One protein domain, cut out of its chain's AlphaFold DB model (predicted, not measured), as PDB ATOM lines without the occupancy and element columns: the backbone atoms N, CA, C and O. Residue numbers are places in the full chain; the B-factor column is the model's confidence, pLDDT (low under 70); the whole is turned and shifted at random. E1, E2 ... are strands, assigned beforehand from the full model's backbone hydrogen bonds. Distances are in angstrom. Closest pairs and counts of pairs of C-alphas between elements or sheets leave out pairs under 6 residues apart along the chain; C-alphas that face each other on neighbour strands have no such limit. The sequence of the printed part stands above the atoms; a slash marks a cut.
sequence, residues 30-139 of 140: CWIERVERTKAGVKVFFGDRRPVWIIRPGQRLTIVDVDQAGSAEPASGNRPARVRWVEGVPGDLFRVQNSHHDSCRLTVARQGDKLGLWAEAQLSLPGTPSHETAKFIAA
ATOM      1  N   CYS A  30       7.233 -38.010  -4.769       92.38
ATOM      2  CA  CYS A  30       7.625 -36.845  -5.557       92.38
ATOM      3  C   CYS A  30       7.409 -35.498  -4.863       92.38
ATOM      4  O   CYS A  30       7.303 -34.471  -5.540       92.38
ATOM      5  N   TRP A  31       7.379 -35.501  -3.524       92.75
ATOM      6  CA  TRP A  31       7.244 -34.307  -2.690       92.75
ATOM      7  C   TRP A  31       6.023 -33.440  -3.027       92.75
ATOM      8  O   TRP A  31       6.024 -32.226  -2.808       92.75
ATOM      9  N   ILE A  32       4.992 -34.059  -3.600       94.69
ATOM     10  CA  ILE A  32       3.734 -33.399  -3.918       94.69
ATOM     11  C   ILE A  32       2.961 -33.238  -2.613       94.69
ATOM     12  O   ILE A  32       2.682 -34.220  -1.930       94.69
ATOM     13  N   GLU A  33       2.593 -32.005  -2.283       93.94
ATOM     14  CA  GLU A  33       1.747 -31.712  -1.124       93.94
ATOM     15  C   GLU A  33       0.267 -31.879  -1.477       93.94
ATOM     16  O   GLU A  33      -0.502 -32.477  -0.724       93.94
ATOM     17  N   ARG A  34      -0.139 -31.361  -2.642       95.44
ATOM     18  CA  ARG A  34      -1.495 -31.526  -3.178       95.44
ATOM     19  C   ARG A  34      -1.559 -31.258  -4.675       95.44
ATOM     20  O   ARG A  34      -0.699 -30.597  -5.258       95.44
ATOM     21  N   VAL A  35      -2.627 -31.767  -5.281       97.19
ATOM     22  CA  VAL A  35      -2.983 -31.536  -6.680       97.19
ATOM     23  C   VAL A  35      -4.410 -31.014  -6.707       97.19
ATOM     24  O   VAL A  35      -5.318 -31.704  -6.248       97.19
ATOM     25  N   GLU A  36      -4.606 -29.813  -7.236       97.50
ATOM     26  CA  GLU A  36      -5.927 -29.187  -7.342       97.50
ATOM     27  C   GLU A  36      -6.400 -29.198  -8.791       97.50
ATOM     28  O   GLU A  36      -5.617 -28.978  -9.725       97.50
ATOM     29  N   ARG A  37      -7.693 -29.430  -8.999       97.50
ATOM     30  CA  ARG A  37      -8.292 -29.388 -10.331       97.50
ATOM     31  C   ARG A  37      -8.520 -27.944 -10.774       97.50
ATOM     32  O   ARG A  37      -9.024 -27.110 -10.029       97.50
ATOM     33  N   THR A  38      -8.222 -27.654 -12.037       97.12
ATOM     34  CA  THR A  38      -8.609 -26.395 -12.688       97.12
ATOM     35  C   THR A  38      -9.589 -26.650 -13.827       97.12
ATOM     36  O   THR A  38      -9.891 -27.793 -14.177       97.12
ATOM     37  N   LYS A  39     -10.090 -25.572 -14.444       94.94
ATOM     38  CA  LYS A  39     -10.935 -25.675 -15.644       94.94
ATOM     39  C   LYS A  39     -10.215 -26.376 -16.804       94.94
ATOM     40  O   LYS A  39     -10.859 -27.097 -17.556       94.94
ATOM     41  N   ALA A  40      -8.906 -26.160 -16.945       94.19
ATOM     42  CA  ALA A  40      -8.116 -26.662 -18.071       94.19
ATOM     43  C   ALA A  40      -7.303 -27.926 -17.738       94.19
ATOM     44  O   ALA A  40      -6.967 -28.696 -18.634       94.19
ATOM     45  N   GLY A  41      -6.974 -28.147 -16.464       97.44
ATOM     46  CA  GLY A  41      -5.962 -29.119 -16.074       97.44
ATOM     47  C   GLY A  41      -5.821 -29.244 -14.560       97.44
ATOM     48  O   GLY A  41      -6.815 -29.381 -13.842       97.44
ATOM     49  N   VAL A  42      -4.583 -29.186 -14.079       98.44
ATOM     50  CA  VAL A  42      -4.238 -29.299 -12.658       98.44
ATOM     51  C   VAL A  42      -3.292 -28.184 -12.214       98.44
ATOM     52  O   VAL A  42      -2.510 -27.671 -13.017       98.44
ATOM     53  N   LYS A  43      -3.343 -27.849 -10.924       98.31
ATOM     54  CA  LYS A  43      -2.276 -27.161 -10.189       98.31
ATOM     55  C   LYS A  43      -1.554 -28.172  -9.320       98.31
ATOM     56  O   LYS A  43      -2.199 -28.945  -8.615       98.31
ATOM     57  N   VAL A  44      -0.231 -28.146  -9.351       97.62
ATOM     58  CA  VAL A  44       0.620 -29.034  -8.558       97.62
ATOM     59  C   VAL A  44       1.387 -28.209  -7.545       97.62
ATOM     60  O   VAL A  44       2.140 -27.303  -7.912       97.62
ATOM     61  N   PHE A  45       1.187 -28.545  -6.276       96.44
ATOM     62  CA  PHE A  45       1.849 -27.919  -5.143       96.44
ATOM     63  C   PHE A  45       2.872 -28.892  -4.568       96.44
ATOM     64  O   PHE A  45       2.584 -30.079  -4.396       96.44
ATOM     65  N   PHE A  46       4.060 -28.381  -4.267       95.44
ATOM     66  CA  PHE A  46       5.150 -29.152  -3.683       95.44
ATOM     67  C   PHE A  46       5.395 -28.690  -2.251       95.44
ATOM     68  O   PHE A  46       5.301 -27.495  -1.980       95.44
ATOM     69  N   GLY A  47       5.723 -29.637  -1.368       92.81
ATOM     70  CA  GLY A  47       5.915 -29.352   0.057       92.81
ATOM     71  C   GLY A  47       7.142 -28.481   0.338       92.81
ATOM     72  O   GLY A  47       7.077 -27.583   1.170       92.81
ATOM     73  N   ASP A  48       8.226 -28.685  -0.421       92.75
ATOM     74  CA  ASP A  48       9.443 -27.868  -0.326       92.75
ATOM     75  C   ASP A  48       9.743 -27.149  -1.639       92.75
ATOM     76  O   ASP A  48       9.420 -27.652  -2.726       92.75
ATOM     77  N   ARG A  49      10.455 -26.022  -1.526       95.56
ATOM     78  CA  ARG A  49      10.931 -25.243  -2.667       95.56
ATOM     79  C   ARG A  49      11.820 -26.079  -3.587       95.56
ATOM     80  O   ARG A  49      12.751 -26.731  -3.116       95.56
ATOM     81  N   ARG A  50      11.568 -26.037  -4.899       95.38
ATOM     82  CA  ARG A  50      12.337 -26.816  -5.882       95.38
ATOM     83  C   ARG A  50      12.202 -26.317  -7.318       95.38
ATOM     84  O   ARG A  50      11.136 -25.832  -7.699       95.38
ATOM     85  N   PRO A  51      13.222 -26.545  -8.163       97.06
ATOM     86  CA  PRO A  51      13.064 -26.394  -9.597       97.06
ATOM     87  C   PRO A  51      12.143 -27.480 -10.166       97.06
ATOM     88  O   PRO A  51      12.227 -28.657  -9.803       97.06
ATOM     89  N   VAL A  52      11.294 -27.083 -11.110       98.25
ATOM     90  CA  VAL A  52      10.446 -27.982 -11.889       98.25
ATOM     91  C   VAL A  52      10.674 -27.723 -13.369       98.25
ATOM     92  O   VAL A  52      10.518 -26.604 -13.863       98.25
ATOM     93  N   TRP A  53      11.039 -28.784 -14.080       98.38
ATOM     94  CA  TRP A  53      11.189 -28.791 -15.528       98.38
ATOM     95  C   TRP A  53       9.845 -29.136 -16.153       98.38
ATOM     96  O   TRP A  53       9.320 -30.224 -15.932       98.38
ATOM     97  N   ILE A  54       9.300 -28.212 -16.934       98.38
ATOM     98  CA  ILE A  54       8.007 -28.337 -17.593       98.38
ATOM     99  C   ILE A  54       8.239 -28.641 -19.068       98.38
ATOM    100  O   ILE A  54       8.803 -27.831 -19.813       98.38
ATOM    101  N   ILE A  55       7.781 -29.815 -19.479       98.38
ATOM    102  CA  ILE A  55       7.883 -30.327 -20.837       98.38
ATOM    103  C   ILE A  55       6.463 -30.416 -21.384       98.38
ATOM    104  O   ILE A  55       5.665 -31.239 -20.938       98.38
ATOM    105  N   ARG A  56       6.154 -29.548 -22.349       97.81
ATOM    106  CA  ARG A  56       4.867 -29.549 -23.050       97.81
ATOM    107  C   ARG A  56       5.073 -29.957 -24.507       97.81
ATOM    108  O   ARG A  56       6.035 -29.477 -25.118       97.81
ATOM    109  N   PRO A  57       4.206 -30.802 -25.088       94.69
ATOM    110  CA  PRO A  57       4.316 -31.193 -26.490       94.69
ATOM    111  C   PRO A  57       4.407 -29.976 -27.422       94.69
ATOM    112  O   PRO A  57       3.586 -29.065 -27.357       94.69
ATOM    113  N   GLY A  58       5.435 -29.948 -28.274       96.94
ATOM    114  CA  GLY A  58       5.654 -28.865 -29.241       96.94
ATOM    115  C   GLY A  58       6.158 -27.540 -28.655       96.94
ATOM    116  O   GLY A  58       6.285 -26.570 -29.399       96.94
ATOM    117  N   GLN A  59       6.467 -27.470 -27.355       97.12
ATOM    118  CA  GLN A  59       6.998 -26.262 -26.717       97.12
ATOM    119  C   GLN A  59       8.446 -26.442 -26.264       97.12
ATOM    120  O   GLN A  59       8.935 -27.552 -26.049       97.12
ATOM    121  N   ARG A  60       9.147 -25.317 -26.086       96.38
ATOM    122  CA  ARG A  60      10.482 -25.321 -25.479       96.38
ATOM    123  C   ARG A  60      10.371 -25.702 -24.003       96.38
ATOM    124  O   ARG A  60       9.448 -25.276 -23.309       96.38
ATOM    125  N   LEU A  61      11.361 -26.456 -23.532       96.62
ATOM    126  CA  LEU A  61      11.538 -26.757 -22.116       96.62
ATOM    127  C   LEU A  61      11.511 -25.460 -21.298       96.62
ATOM    128  O   LEU A  61      12.262 -24.527 -21.582       96.62
ATOM    129  N   THR A  62      10.663 -25.428 -20.276       97.25
ATOM    130  CA  THR A  62      10.569 -24.313 -19.327       97.25
ATOM    131  C   THR A  62      11.014 -24.791 -17.953       97.25
ATOM    132  O   THR A  62      10.688 -25.905 -17.556       97.25
ATOM    133  N   ILE A  63      11.747 -23.958 -17.218       97.44
ATOM    134  CA  ILE A  63      12.135 -24.241 -15.834       97.44
ATOM    135  C   ILE A  63      11.529 -23.157 -14.955       97.44
ATOM    136  O   ILE A  63      11.664 -21.970 -15.254       97.44
ATOM    137  N   VAL A  64      10.867 -23.572 -13.882       98.00
ATOM    138  CA  VAL A  64      10.339 -22.677 -12.849       98.00
ATOM    139  C   VAL A  64      10.875 -23.097 -11.490       98.00
ATOM    140  O   VAL A  64      11.122 -24.277 -11.258       98.00
ATOM    141  N   ASP A  65      11.059 -22.134 -10.600       97.81
ATOM    142  CA  ASP A  65      11.349 -22.368  -9.189       97.81
ATOM    143  C   ASP A  65      10.019 -22.357  -8.430       97.81
ATOM    144  O   ASP A  65       9.341 -21.333  -8.360       97.81
ATOM    145  N   VAL A  66       9.582 -23.508  -7.931       97.88
ATOM    146  CA  VAL A  66       8.309 -23.611  -7.218       97.88
ATOM    147  C   VAL A  66       8.558 -23.406  -5.743       97.88
ATOM    148  O   VAL A  66       9.323 -24.155  -5.150       97.88
ATOM    149  N   ASP A  67       7.889 -22.423  -5.159       97.00
ATOM    150  CA  ASP A  67       7.950 -22.087  -3.742       97.00
ATOM    151  C   ASP A  67       6.555 -21.654  -3.279       97.00
ATOM    152  O   ASP A  67       6.098 -20.547  -3.569       97.00
ATOM    153  N   GLN A  68       5.848 -22.545  -2.579       93.12
ATOM    154  CA  GLN A  68       4.486 -22.280  -2.112       93.12
ATOM    155  C   GLN A  68       4.425 -21.151  -1.065       93.12
ATOM    156  O   GLN A  68       3.410 -20.438  -0.993       93.12
ATOM    157  N   ALA A  69       5.481 -21.016  -0.255       92.94
ATOM    158  CA  ALA A  69       5.584 -20.049   0.836       92.94
ATOM    159  C   ALA A  69       6.067 -18.673   0.349       92.94
ATOM    160  O   ALA A  69       5.750 -17.655   0.967       92.94
ATOM    161  N   GLY A  70       6.807 -18.641  -0.759       90.25
ATOM    162  CA  GLY A  70       7.327 -17.425  -1.369       90.25
ATOM    163  C   GLY A  70       6.309 -16.628  -2.192       90.25
ATOM    164  O   GLY A  70       5.251 -17.108  -2.612       90.25
ATOM    165  N   SER A  71       6.674 -15.378  -2.473       93.12
ATOM    166  CA  SER A  71       5.991 -14.546  -3.465       93.12
ATOM    167  C   SER A  71       6.306 -15.023  -4.881       93.12
ATOM    168  O   SER A  71       7.425 -15.451  -5.169       93.12
ATOM    169  N   ALA A  72       5.329 -14.909  -5.780       94.81
ATOM    170  CA  ALA A  72       5.569 -15.137  -7.198       94.81
ATOM    171  C   ALA A  72       6.486 -14.038  -7.761       94.81
ATOM    172  O   ALA A  72       6.282 -12.853  -7.491       94.81
ATOM    173  N   GLU A  73       7.471 -14.435  -8.557       96.75
ATOM    174  CA  GLU A  73       8.438 -13.536  -9.188       96.75
ATOM    175  C   GLU A  73       8.564 -13.898 -10.674       96.75
ATOM    176  O   GLU A  73       8.667 -15.082 -11.013       96.75
ATOM    177  N   PRO A  74       8.573 -12.918 -11.592       95.69
ATOM    178  CA  PRO A  74       8.818 -13.198 -13.001       95.69
ATOM    179  C   PRO A  74      10.258 -13.682 -13.224       95.69
ATOM    180  O   PRO A  74      11.158 -13.424 -12.423       95.69
ATOM    181  N   ALA A  75      10.491 -14.356 -14.352       95.00
ATOM    182  CA  ALA A  75      11.844 -14.706 -14.773       95.00
ATOM    183  C   ALA A  75      12.695 -13.439 -14.979       95.00
ATOM    184  O   ALA A  75      12.197 -12.403 -15.425       95.00
ATOM    185  N   SER A  76      13.989 -13.518 -14.663       95.25
ATOM    186  CA  SER A  76      14.900 -12.368 -14.705       95.25
ATOM    187  C   SER A  76      16.313 -12.810 -15.086       95.25
ATOM    188  O   SER A  76      17.014 -13.442 -14.291       95.25
ATOM    189  N   GLY A  77      16.740 -12.474 -16.307       93.06
ATOM    190  CA  GLY A  77      18.024 -12.916 -16.858       93.06
ATOM    191  C   GLY A  77      18.117 -14.443 -16.871       93.06
ATOM    192  O   GLY A  77      17.281 -15.110 -17.470       93.06
ATOM    193  N   ASN A  78      19.096 -14.986 -16.147       92.62
ATOM    194  CA  ASN A  78      19.292 -16.433 -16.004       92.62
ATOM    195  C   ASN A  78      18.499 -17.054 -14.841       92.62
ATOM    196  O   ASN A  78      18.645 -18.244 -14.569       92.62
ATOM    197  N   ARG A  79      17.687 -16.268 -14.121       94.38
ATOM    198  CA  ARG A  79      16.856 -16.777 -13.024       94.38
ATOM    199  C   ARG A  79      15.491 -17.223 -13.557       94.38
ATOM    200  O   ARG A  79      14.806 -16.400 -14.177       94.38
ATOM    201  N   PRO A  80      15.076 -18.481 -13.309       95.88
ATOM    202  CA  PRO A  80      13.736 -18.939 -13.657       95.88
ATOM    203  C   PRO A  80      12.676 -18.158 -12.870       95.88
ATOM    204  O   PRO A  80      12.962 -17.602 -11.810       95.88
ATOM    205  N   ALA A  81      11.448 -18.123 -13.388       97.75
ATOM    206  CA  ALA A  81      10.324 -17.535 -12.663       97.75
ATOM    207  C   ALA A  81      10.074 -18.304 -11.357       97.75
ATOM    208  O   ALA A  81      10.129 -19.539 -11.364       97.75
ATOM    209  N   ARG A  82       9.758 -17.588 -10.271       98.12
ATOM    210  CA  ARG A  82       9.267 -18.199  -9.033       98.12
ATOM    211  C   ARG A  82       7.749 -18.247  -9.055       98.12
ATOM    212  O   ARG A  82       7.091 -17.226  -9.248       98.12
ATOM    213  N   VAL A  83       7.188 -19.425  -8.831       98.31
ATOM    214  CA  VAL A  83       5.739 -19.653  -8.826       98.31
ATOM    215  C   VAL A  83       5.336 -20.425  -7.578       98.31
ATOM    216  O   VAL A  83       6.129 -21.172  -7.021       98.31
ATOM    217  N   ARG A  84       4.088 -20.276  -7.136       97.81
ATOM    218  CA  ARG A  84       3.589 -20.998  -5.953       97.81
ATOM    219  C   ARG A  84       3.139 -22.428  -6.257       97.81
ATOM    220  O   ARG A  84       3.052 -23.250  -5.354       97.81
ATOM    221  N   TRP A  85       2.838 -22.708  -7.521       97.81
ATOM    222  CA  TRP A  85       2.429 -24.009  -8.046       97.81
ATOM    223  C   TRP A  85       2.784 -24.097  -9.529       97.81
ATOM    224  O   TRP A  85       2.994 -23.076 -10.189       97.81
ATOM    225  N   VAL A  86       2.796 -25.315 -10.068       97.62
ATOM    226  CA  VAL A  86       2.916 -25.551 -11.514       97.62
ATOM    227  C   VAL A  86       1.555 -25.888 -12.087       97.62
ATOM    228  O   VAL A  86       0.817 -26.684 -11.511       97.62
ATOM    229  N   GLU A  87       1.230 -25.301 -13.232       97.75
ATOM    230  CA  GLU A  87       0.030 -25.640 -13.990       97.75
ATOM    231  C   GLU A  87       0.378 -26.511 -15.191       97.75
ATOM    232  O   GLU A  87       1.353 -26.252 -15.910       97.75
ATOM    233  N   GLY A  88      -0.462 -27.515 -15.433       98.00
ATOM    234  CA  GLY A  88      -0.414 -28.284 -16.669       98.00
ATOM    235  C   GLY A  88      -1.740 -28.918 -17.025       98.00
ATOM    236  O   GLY A  88      -2.666 -29.005 -16.213       98.00
ATOM    237  N   VAL A  89      -1.812 -29.344 -18.274       98.25
ATOM    238  CA  VAL A  89      -2.979 -29.959 -18.912       98.25
ATOM    239  C   VAL A  89      -2.643 -31.391 -19.340       98.25
ATOM    240  O   VAL A  89      -1.464 -31.737 -19.383       98.25
ATOM    241  N   PRO A  90      -3.633 -32.256 -19.637       98.25
ATOM    242  CA  PRO A  90      -3.356 -33.632 -20.042       98.25
ATOM    243  C   PRO A  90      -2.316 -33.732 -21.168       98.25
ATOM    244  O   PRO A  90      -2.464 -33.088 -22.203       98.25
ATOM    245  N   GLY A  91      -1.287 -34.556 -20.955       97.62
ATOM    246  CA  GLY A  91      -0.142 -34.715 -21.859       97.62
ATOM    247  C   GLY A  91       1.100 -33.905 -21.470       97.62
ATOM    248  O   GLY A  91       2.188 -34.228 -21.944       97.62
ATOM    249  N   ASP A  92       0.970 -32.909 -20.588       98.50
ATOM    250  CA  ASP A  92       2.129 -32.221 -20.013       98.50
ATOM    251  C   ASP A  92       2.910 -33.154 -19.079       98.50
ATOM    252  O   ASP A  92       2.338 -33.971 -18.345       98.50
ATOM    253  N   LEU A  93       4.232 -32.979 -19.073       98.38
ATOM    254  CA  LEU A  93       5.154 -33.690 -18.201       98.38
ATOM    255  C   LEU A  93       5.923 -32.695 -17.333       98.38
ATOM    256  O   LEU A  93       6.478 -31.708 -17.822       98.38
ATOM    257  N   PHE A  94       6.015 -32.994 -16.043       98.31
ATOM    258  CA  PHE A  94       6.913 -32.321 -15.119       98.31
ATOM    259  C   PHE A  94       8.001 -33.280 -14.672       98.31
ATOM    260  O   PHE A  94       7.734 -34.424 -14.310       98.31
ATOM    261  N   ARG A  95       9.238 -32.805 -14.662       97.56
ATOM    262  CA  ARG A  95      10.348 -33.510 -14.031       97.56
ATOM    263  C   ARG A  95      10.778 -32.712 -12.816       97.56
ATOM    264  O   ARG A  95      10.910 -31.493 -12.897       97.56
ATOM    265  N   VAL A  96      10.984 -33.403 -11.705       96.06
ATOM    266  CA  VAL A  96      11.602 -32.847 -10.499       96.06
ATOM    267  C   VAL A  96      12.738 -33.762 -10.087       96.06
ATOM    268  O   VAL A  96      12.675 -34.972 -10.293       96.06
ATOM    269  N   GLN A  97      13.817 -33.186  -9.578       93.81
ATOM    270  CA  GLN A  97      15.026 -33.936  -9.281       93.81
ATOM    271  C   GLN A  97      15.679 -33.355  -8.037       93.81
ATOM    272  O   GLN A  97      15.847 -32.141  -7.942       93.81
ATOM    273  N   ASN A  98      16.034 -34.233  -7.106       88.44
ATOM    274  CA  ASN A  98      16.778 -33.876  -5.905       88.44
ATOM    275  C   ASN A  98      18.279 -34.137  -6.106       88.44
ATOM    276  O   ASN A  98      19.127 -33.342  -5.716       88.44
ATOM    277  N   SER A  99      18.619 -35.226  -6.803       88.75
ATOM    278  CA  SER A  99      19.994 -35.541  -7.198       88.75
ATOM    279  C   SER A  99      20.020 -36.337  -8.501       88.75
ATOM    280  O   SER A  99      18.985 -36.779  -8.995       88.75
ATOM    281  N   HIS A 100      21.205 -36.588  -9.056       86.81
ATOM    282  CA  HIS A 100      21.358 -37.472 -10.218       86.81
ATOM    283  C   HIS A 100      20.831 -38.904  -9.989       86.81
ATOM    284  O   HIS A 100      20.552 -39.601 -10.959       86.81
ATOM    285  N   HIS A 101      20.637 -39.295  -8.731       90.62
ATOM    286  CA  HIS A 101      20.144 -40.601  -8.308       90.62
ATOM    287  C   HIS A 101      18.678 -40.607  -7.867       90.62
ATOM    288  O   HIS A 101      18.121 -41.683  -7.707       90.62
ATOM    289  N   ASP A 102      18.065 -39.442  -7.649       92.12
ATOM    290  CA  ASP A 102      16.737 -39.305  -7.043       92.12
ATOM    291  C   ASP A 102      15.909 -38.305  -7.850       92.12
ATOM    292  O   ASP A 102      16.151 -37.087  -7.822       92.12
ATOM    293  N   SER A 103      14.972 -38.835  -8.633       94.88
ATOM    294  CA  SER A 103      14.161 -38.046  -9.552       94.88
ATOM    295  C   SER A 103      12.726 -38.532  -9.631       94.88
ATOM    296  O   SER A 103      12.400 -39.669  -9.309       94.88
ATOM    297  N   CYS A 104      11.865 -37.642 -10.106       96.44
ATOM    298  CA  CYS A 104      10.465 -37.915 -10.323       96.44
ATOM    299  C   CYS A 104      10.006 -37.409 -11.683       96.44
ATOM    300  O   CYS A 104      10.317 -36.283 -12.091       96.44
ATOM    301  N   ARG A 105       9.199 -38.236 -12.343       97.62
ATOM    302  CA  ARG A 105       8.438 -37.891 -13.540       97.62
ATOM    303  C   ARG A 105       6.964 -37.802 -13.172       97.62
ATOM    304  O   ARG A 105       6.400 -38.736 -12.614       97.62
ATOM    305  N   LEU A 106       6.348 -36.672 -13.479       98.12
ATOM    306  CA  LEU A 106       4.938 -36.408 -13.241       98.12
ATOM    307  C   LEU A 106       4.260 -36.198 -14.588       98.12
ATOM    308  O   LEU A 106       4.647 -35.295 -15.323       98.12
ATOM    309  N   THR A 107       3.247 -36.991 -14.909       98.44
ATOM    310  CA  THR A 107       2.492 -36.844 -16.159       98.44
ATOM    311  C   THR A 107       1.061 -36.449 -15.845       98.44
ATOM    312  O   THR A 107       0.363 -37.177 -15.133       98.44
ATOM    313  N   VAL A 108       0.602 -35.320 -16.386       98.38
ATOM    314  CA  VAL A 108      -0.801 -34.916 -16.263       98.38
ATOM    315  C   VAL A 108      -1.643 -35.820 -17.156       98.38
ATOM    316  O   VAL A 108      -1.456 -35.867 -18.373       98.38
ATOM    317  N   ALA A 109      -2.571 -36.561 -16.560       98.12
ATOM    318  CA  ALA A 109      -3.335 -37.585 -17.264       98.12
ATOM    319  C   ALA A 109      -4.711 -37.809 -16.635       98.12
ATOM    320  O   ALA A 109      -5.021 -37.316 -15.546       98.12
ATOM    321  N   ARG A 110      -5.542 -38.591 -17.329       97.62
ATOM    322  CA  ARG A 110      -6.791 -39.119 -16.780       97.62
ATOM    323  C   ARG A 110      -6.643 -40.590 -16.404       97.62
ATOM    324  O   ARG A 110      -5.983 -41.346 -17.112       97.62
ATOM    325  N   GLN A 111      -7.302 -40.987 -15.320       96.88
ATOM    326  CA  GLN A 111      -7.532 -42.380 -14.945       96.88
ATOM    327  C   GLN A 111      -9.046 -42.584 -14.812       96.88
ATOM    328  O   GLN A 111      -9.653 -42.182 -13.817       96.88
ATOM    329  N   GLY A 112      -9.664 -43.142 -15.857       95.56
ATOM    330  CA  GLY A 112     -11.120 -43.089 -16.019       95.56
ATOM    331  C   GLY A 112     -11.601 -41.634 -16.066       95.56
ATOM    332  O   GLY A 112     -11.029 -40.811 -16.783       95.56
ATOM    333  N   ASP A 113     -12.590 -41.298 -15.239       95.31
ATOM    334  CA  ASP A 113     -13.161 -39.943 -15.166       95.31
ATOM    335  C   ASP A 113     -12.356 -38.966 -14.293       95.31
ATOM    336  O   ASP A 113     -12.666 -37.771 -14.214       95.31
ATOM    337  N   LYS A 114     -11.306 -39.450 -13.621       96.75
ATOM    338  CA  LYS A 114     -10.486 -38.636 -12.720       96.75
ATOM    339  C   LYS A 114      -9.343 -37.990 -13.489       96.75
ATOM    340  O   LYS A 114      -8.563 -38.676 -14.142       96.75
ATOM    341  N   LEU A 115      -9.216 -36.672 -13.372       97.88
ATOM    342  CA  LEU A 115      -8.036 -35.922 -13.802       97.88
ATOM    343  C   LEU A 115      -7.012 -35.897 -12.661       97.88
ATOM    344  O   LEU A 115      -7.402 -35.766 -11.502       97.88
ATOM    345  N   GLY A 116      -5.725 -36.021 -12.970       97.31
ATOM    346  CA  GLY A 116      -4.678 -36.034 -11.954       97.31
ATOM    347  C   GLY A 116      -3.275 -36.151 -12.538       97.31
ATOM    348  O   GLY A 116      -3.026 -35.753 -13.678       97.31
ATOM    349  N   LEU A 117      -2.370 -36.708 -11.738       97.31
ATOM    350  CA  LEU A 117      -0.975 -36.950 -12.094       97.31
ATOM    351  C   LEU A 117      -0.634 -38.430 -11.943       97.31
ATOM    352  O   LEU A 117      -0.893 -39.013 -10.893       97.31
ATOM    353  N   TRP A 118       0.033 -39.010 -12.934       97.50
ATOM    354  CA  TRP A 118       0.885 -40.173 -12.693       97.50
ATOM    355  C   TRP A 118       2.226 -39.684 -12.161       97.50
ATOM    356  O   TRP A 118       2.936 -38.978 -12.872       97.50
ATOM    357  N   ALA A 119       2.537 -40.017 -10.913       97.12
ATOM    358  CA  ALA A 119       3.798 -39.703 -10.259       97.12
ATOM    359  C   ALA A 119       4.676 -40.955 -10.220       97.12
ATOM    360  O   ALA A 119       4.311 -41.942  -9.581       97.12
ATOM    361  N   GLU A 120       5.813 -40.904 -10.901       96.44
ATOM    362  CA  GLU A 120       6.803 -41.974 -10.999       96.44
ATOM    363  C   GLU A 120       8.089 -41.506 -10.316       96.44
ATOM    364  O   GLU A 120       8.783 -40.630 -10.834       96.44
ATOM    365  N   ALA A 121       8.382 -42.055  -9.140       94.88
ATOM    366  CA  ALA A 121       9.624 -41.828  -8.412       94.88
ATOM    367  C   ALA A 121      10.663 -42.877  -8.803       94.88
ATOM    368  O   ALA A 121      10.342 -44.064  -8.871       94.88
ATOM    369  N   GLN A 122      11.898 -42.435  -9.018       94.44
ATOM    370  CA  GLN A 122      13.038 -43.275  -9.354       94.44
ATOM    371  C   GLN A 122      14.208 -42.949  -8.428       94.44
ATOM    372  O   GLN A 122      14.676 -41.808  -8.388       94.44
ATOM    373  N   LEU A 123      14.693 -43.975  -7.731       93.69
ATOM    374  CA  LEU A 123      15.888 -43.937  -6.898       93.69
ATOM    375  C   LEU A 123      16.891 -44.972  -7.412       93.69
ATOM    376  O   LEU A 123      16.604 -46.165  -7.424       93.69
ATOM    377  N   SER A 124      18.078 -44.528  -7.805       93.06
ATOM    378  CA  SER A 124      19.141 -45.398  -8.316       93.06
ATOM    379  C   SER A 124      20.445 -45.083  -7.605       93.06
ATOM    380  O   SER A 124      21.045 -44.048  -7.873       93.06
ATOM    381  N   LEU A 125      20.879 -45.950  -6.687       91.00
ATOM    382  CA  LEU A 125      22.127 -45.778  -5.939       91.00
ATOM    383  C   LEU A 125      23.220 -46.719  -6.477       91.00
ATOM    384  O   LEU A 125      22.917 -47.863  -6.835       91.00
ATOM    385  N   PRO A 126      24.497 -46.289  -6.507       92.06
ATOM    386  CA  PRO A 126      25.597 -47.133  -6.961       92.06
ATOM    387  C   PRO A 126      25.666 -48.457  -6.193       92.06
ATOM    388  O   PRO A 126      25.637 -48.476  -4.965       92.06
ATOM    389  N   GLY A 127      25.772 -49.570  -6.922       92.75
ATOM    390  CA  GLY A 127      25.870 -50.907  -6.326       92.75
ATOM    391  C   GLY A 127      24.540 -51.515  -5.862       92.75
ATOM    392  O   GLY A 127      24.557 -52.602  -5.290       92.75
ATOM    393  N   THR A 128      23.399 -50.870  -6.131       91.81
ATOM    394  CA  THR A 128      22.059 -51.409  -5.834       91.81
ATOM    395  C   THR A 128      21.153 -51.384  -7.070       91.81
ATOM    396  O   THR A 128      21.358 -50.547  -7.952       91.81
ATOM    397  N   PRO A 129      20.151 -52.279  -7.170       91.31
ATOM    398  CA  PRO A 129      19.119 -52.171  -8.196       91.31
ATOM    399  C   PRO A 129      18.364 -50.839  -8.104       91.31
ATOM    400  O   PRO A 129      18.132 -50.320  -7.015       91.31
ATOM    401  N   SER A 130      17.944 -50.305  -9.252       89.50
ATOM    402  CA  SER A 130      17.067 -49.133  -9.287       89.50
ATOM    403  C   SER A 130      15.711 -49.470  -8.665       89.50
ATOM    404  O   SER A 130      15.129 -50.520  -8.948       89.50
ATOM    405  N   HIS A 131      15.200 -48.559  -7.848       89.94
ATOM    406  CA  HIS A 131      13.879 -48.633  -7.249       89.94
ATOM    407  C   HIS A 131      12.952 -47.637  -7.935       89.94
ATOM    408  O   HIS A 131      13.238 -46.442  -7.993       89.94
ATOM    409  N   GLU A 132      11.822 -48.133  -8.427       92.38
ATOM    410  CA  GLU A 132      10.804 -47.324  -9.091       92.38
ATOM    411  C   GLU A 132       9.457 -47.505  -8.397       92.38
ATOM    412  O   GLU A 132       9.077 -48.606  -7.998       92.38
ATOM    413  N   THR A 133       8.731 -46.409  -8.203       92.81
ATOM    414  CA  THR A 133       7.379 -46.427  -7.635       92.81
ATOM    415  C   THR A 133       6.492 -45.502  -8.445       92.81
ATOM    416  O   THR A 133       6.828 -44.337  -8.631       92.81
ATOM    417  N   ALA A 134       5.344 -46.003  -8.893       94.12
ATOM    418  CA  ALA A 134       4.369 -45.233  -9.655       94.12
ATOM    419  C   ALA A 134       3.029 -45.164  -8.917       94.12
ATOM    420  O   ALA A 134       2.535 -46.171  -8.405       94.12
ATOM    421  N   LYS A 135       2.416 -43.979  -8.876       95.12
ATOM    422  CA  LYS A 135       1.102 -43.768  -8.258       95.12
ATOM    423  C   LYS A 135       0.293 -42.731  -9.023       95.12
ATOM    424  O   LYS A 135       0.821 -41.690  -9.405       95.12
ATOM    425  N   PHE A 136      -1.004 -42.980  -9.182       96.25
ATOM    426  CA  PHE A 136      -1.934 -41.951  -9.635       96.25
ATOM    427  C   PHE A 136      -2.409 -41.098  -8.452       96.25
ATOM    428  O   PHE A 136      -2.894 -41.624  -7.446       96.25
ATOM    429  N   ILE A 137      -2.283 -39.781  -8.582       95.56
ATOM    430  CA  ILE A 137      -2.745 -38.785  -7.616       95.56
ATOM    431  C   ILE A 137      -3.881 -38.014  -8.280       95.56
ATOM    432  O   ILE A 137      -3.652 -37.192  -9.167       95.56
ATOM    433  N   ALA A 138      -5.115 -38.308  -7.870       96.44
ATOM    434  CA  ALA A 138      -6.286 -37.601  -8.368       96.44
ATOM    435  C   ALA A 138      -6.265 -36.140  -7.899       96.44
ATOM    436  O   ALA A 138      -5.994 -35.868  -6.728       96.44
ATOM    437  N   ALA A 139      -6.570 -35.222  -8.813       96.06
ATOM    438  CA  ALA A 139      -6.770 -33.823  -8.480       96.06
ATOM    439  C   ALA A 139      -8.067 -33.665  -7.675       96.06
ATOM    440  O   ALA A 139      -9.094 -34.248  -8.045       96.06
TER     441      ALA A 139
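What this domain is: This is residues 30 to 139 of the 140 residues of an uncharacterized protein of Rhodospirillales bacterium (UniProt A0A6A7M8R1). A strongly twisted sheet of seven strands wraps partly round a small sheet of three, E1, E2 and E6: E8 and E9 come near the small sheet around Val 108 and Gly 116, with the end of E10 near E1, while E3 and E4 come near its E6 edge at Val 52 and Val 66. The two sheets are only partly face to face, and the long unnamed stretch of residues 67 to 80 lies at the E5 end of the large one. The printed part has 110 residues with ten named strands, E1 to E10 in order along the chain, and no named helix; the class is all strand. The large sheet runs E5, E4, E3, E7, E8, E9, E10 and is mixed, the small one runs E1, E2, E6 and is antiparallel throughout. The whole is compact, with a radius of gyration of the C-alphas of 14.2 A, and rounded, spanning 42 by 38 by 30 A.

How they stand to each other: In the large sheet E7, residues 93 to 99, E8, residues 102 to 111, E9, residues 114 to 123, and E10, residues 131 to 138, form a meander, each strand the antiparallel neighbour of the one before, and each successive two are a hairpin. N 96 and O 104 are 3.0 A apart across E7 and E8, N 105 and O 120 are 2.9 A apart across E8 and E9, and N 119 and O 135 are 2.8 A apart across E9 and E10, each within hydrogen-bond range. E8 bends by 65 degrees at residue 108. On the other side of E7 is E3, residues 50 to 55, antiparallel to it at 144 degrees, with N 53 and O 95 3.0 A apart. E3 forms a hairpin with E4, residues 62 to 66, where N 52 and O 64 are 2.8 A apart. The edge strand E5, residues 81 to 83, is parallel to E4 at 48 degrees, with N 65 and O 81 2.9 A apart; E10 is the other edge strand. From edge to edge the strands' lines turn by 117 degrees. E5 runs on into E6, residues 86 to 88, at 88 degrees across a break of 2 residues. In the small sheet E6 is antiparallel to E2, residues 42 to 46, with N 44 and O 86 2.8 A apart. E2 forms a hairpin with E1, residues 32 to 37, where N 36 and O 43 are 2.9 A apart. Between the sheets, the closest C-alphas of E1 and E9 are those of Val 35 and Gly 116, 7.1 A apart, and those of E6 and E8 are Gly 88 and Val 108, 6.7 A apart. The closest C-alphas of E4 and E6 are those of Val 66 and Val 86, 7.2 A apart. E1 and E3 are apart, as are E5 and E10.

Where its parts are: The longest strands by residues are E8 and E9, 10 residues each; from first to last C-alpha E8 is 25.7 A long and E9 27.5 A. E10 is 23.0 A long, E7 18.6 A and E3 16.0 A. E1 begins at C-alpha 32, (3.734, -33.399, -3.918). E9 begins at C-alpha 114, (-10.486, -38.636, -12.720), and E10 ends at C-alpha 138, (-6.286, -37.601, -8.368).

The domain as a whole: The two C-alphas farthest apart are those of Lys 39 and Gly 127, 45.6 A. The printed part has no cut. The link E4 to E5, 14 residues, is long; the links E3 to E4 and E9 to E10 are short, and the others are tight. The mean pLDDT of the printed part is 95.6, and no printed residue is under 70.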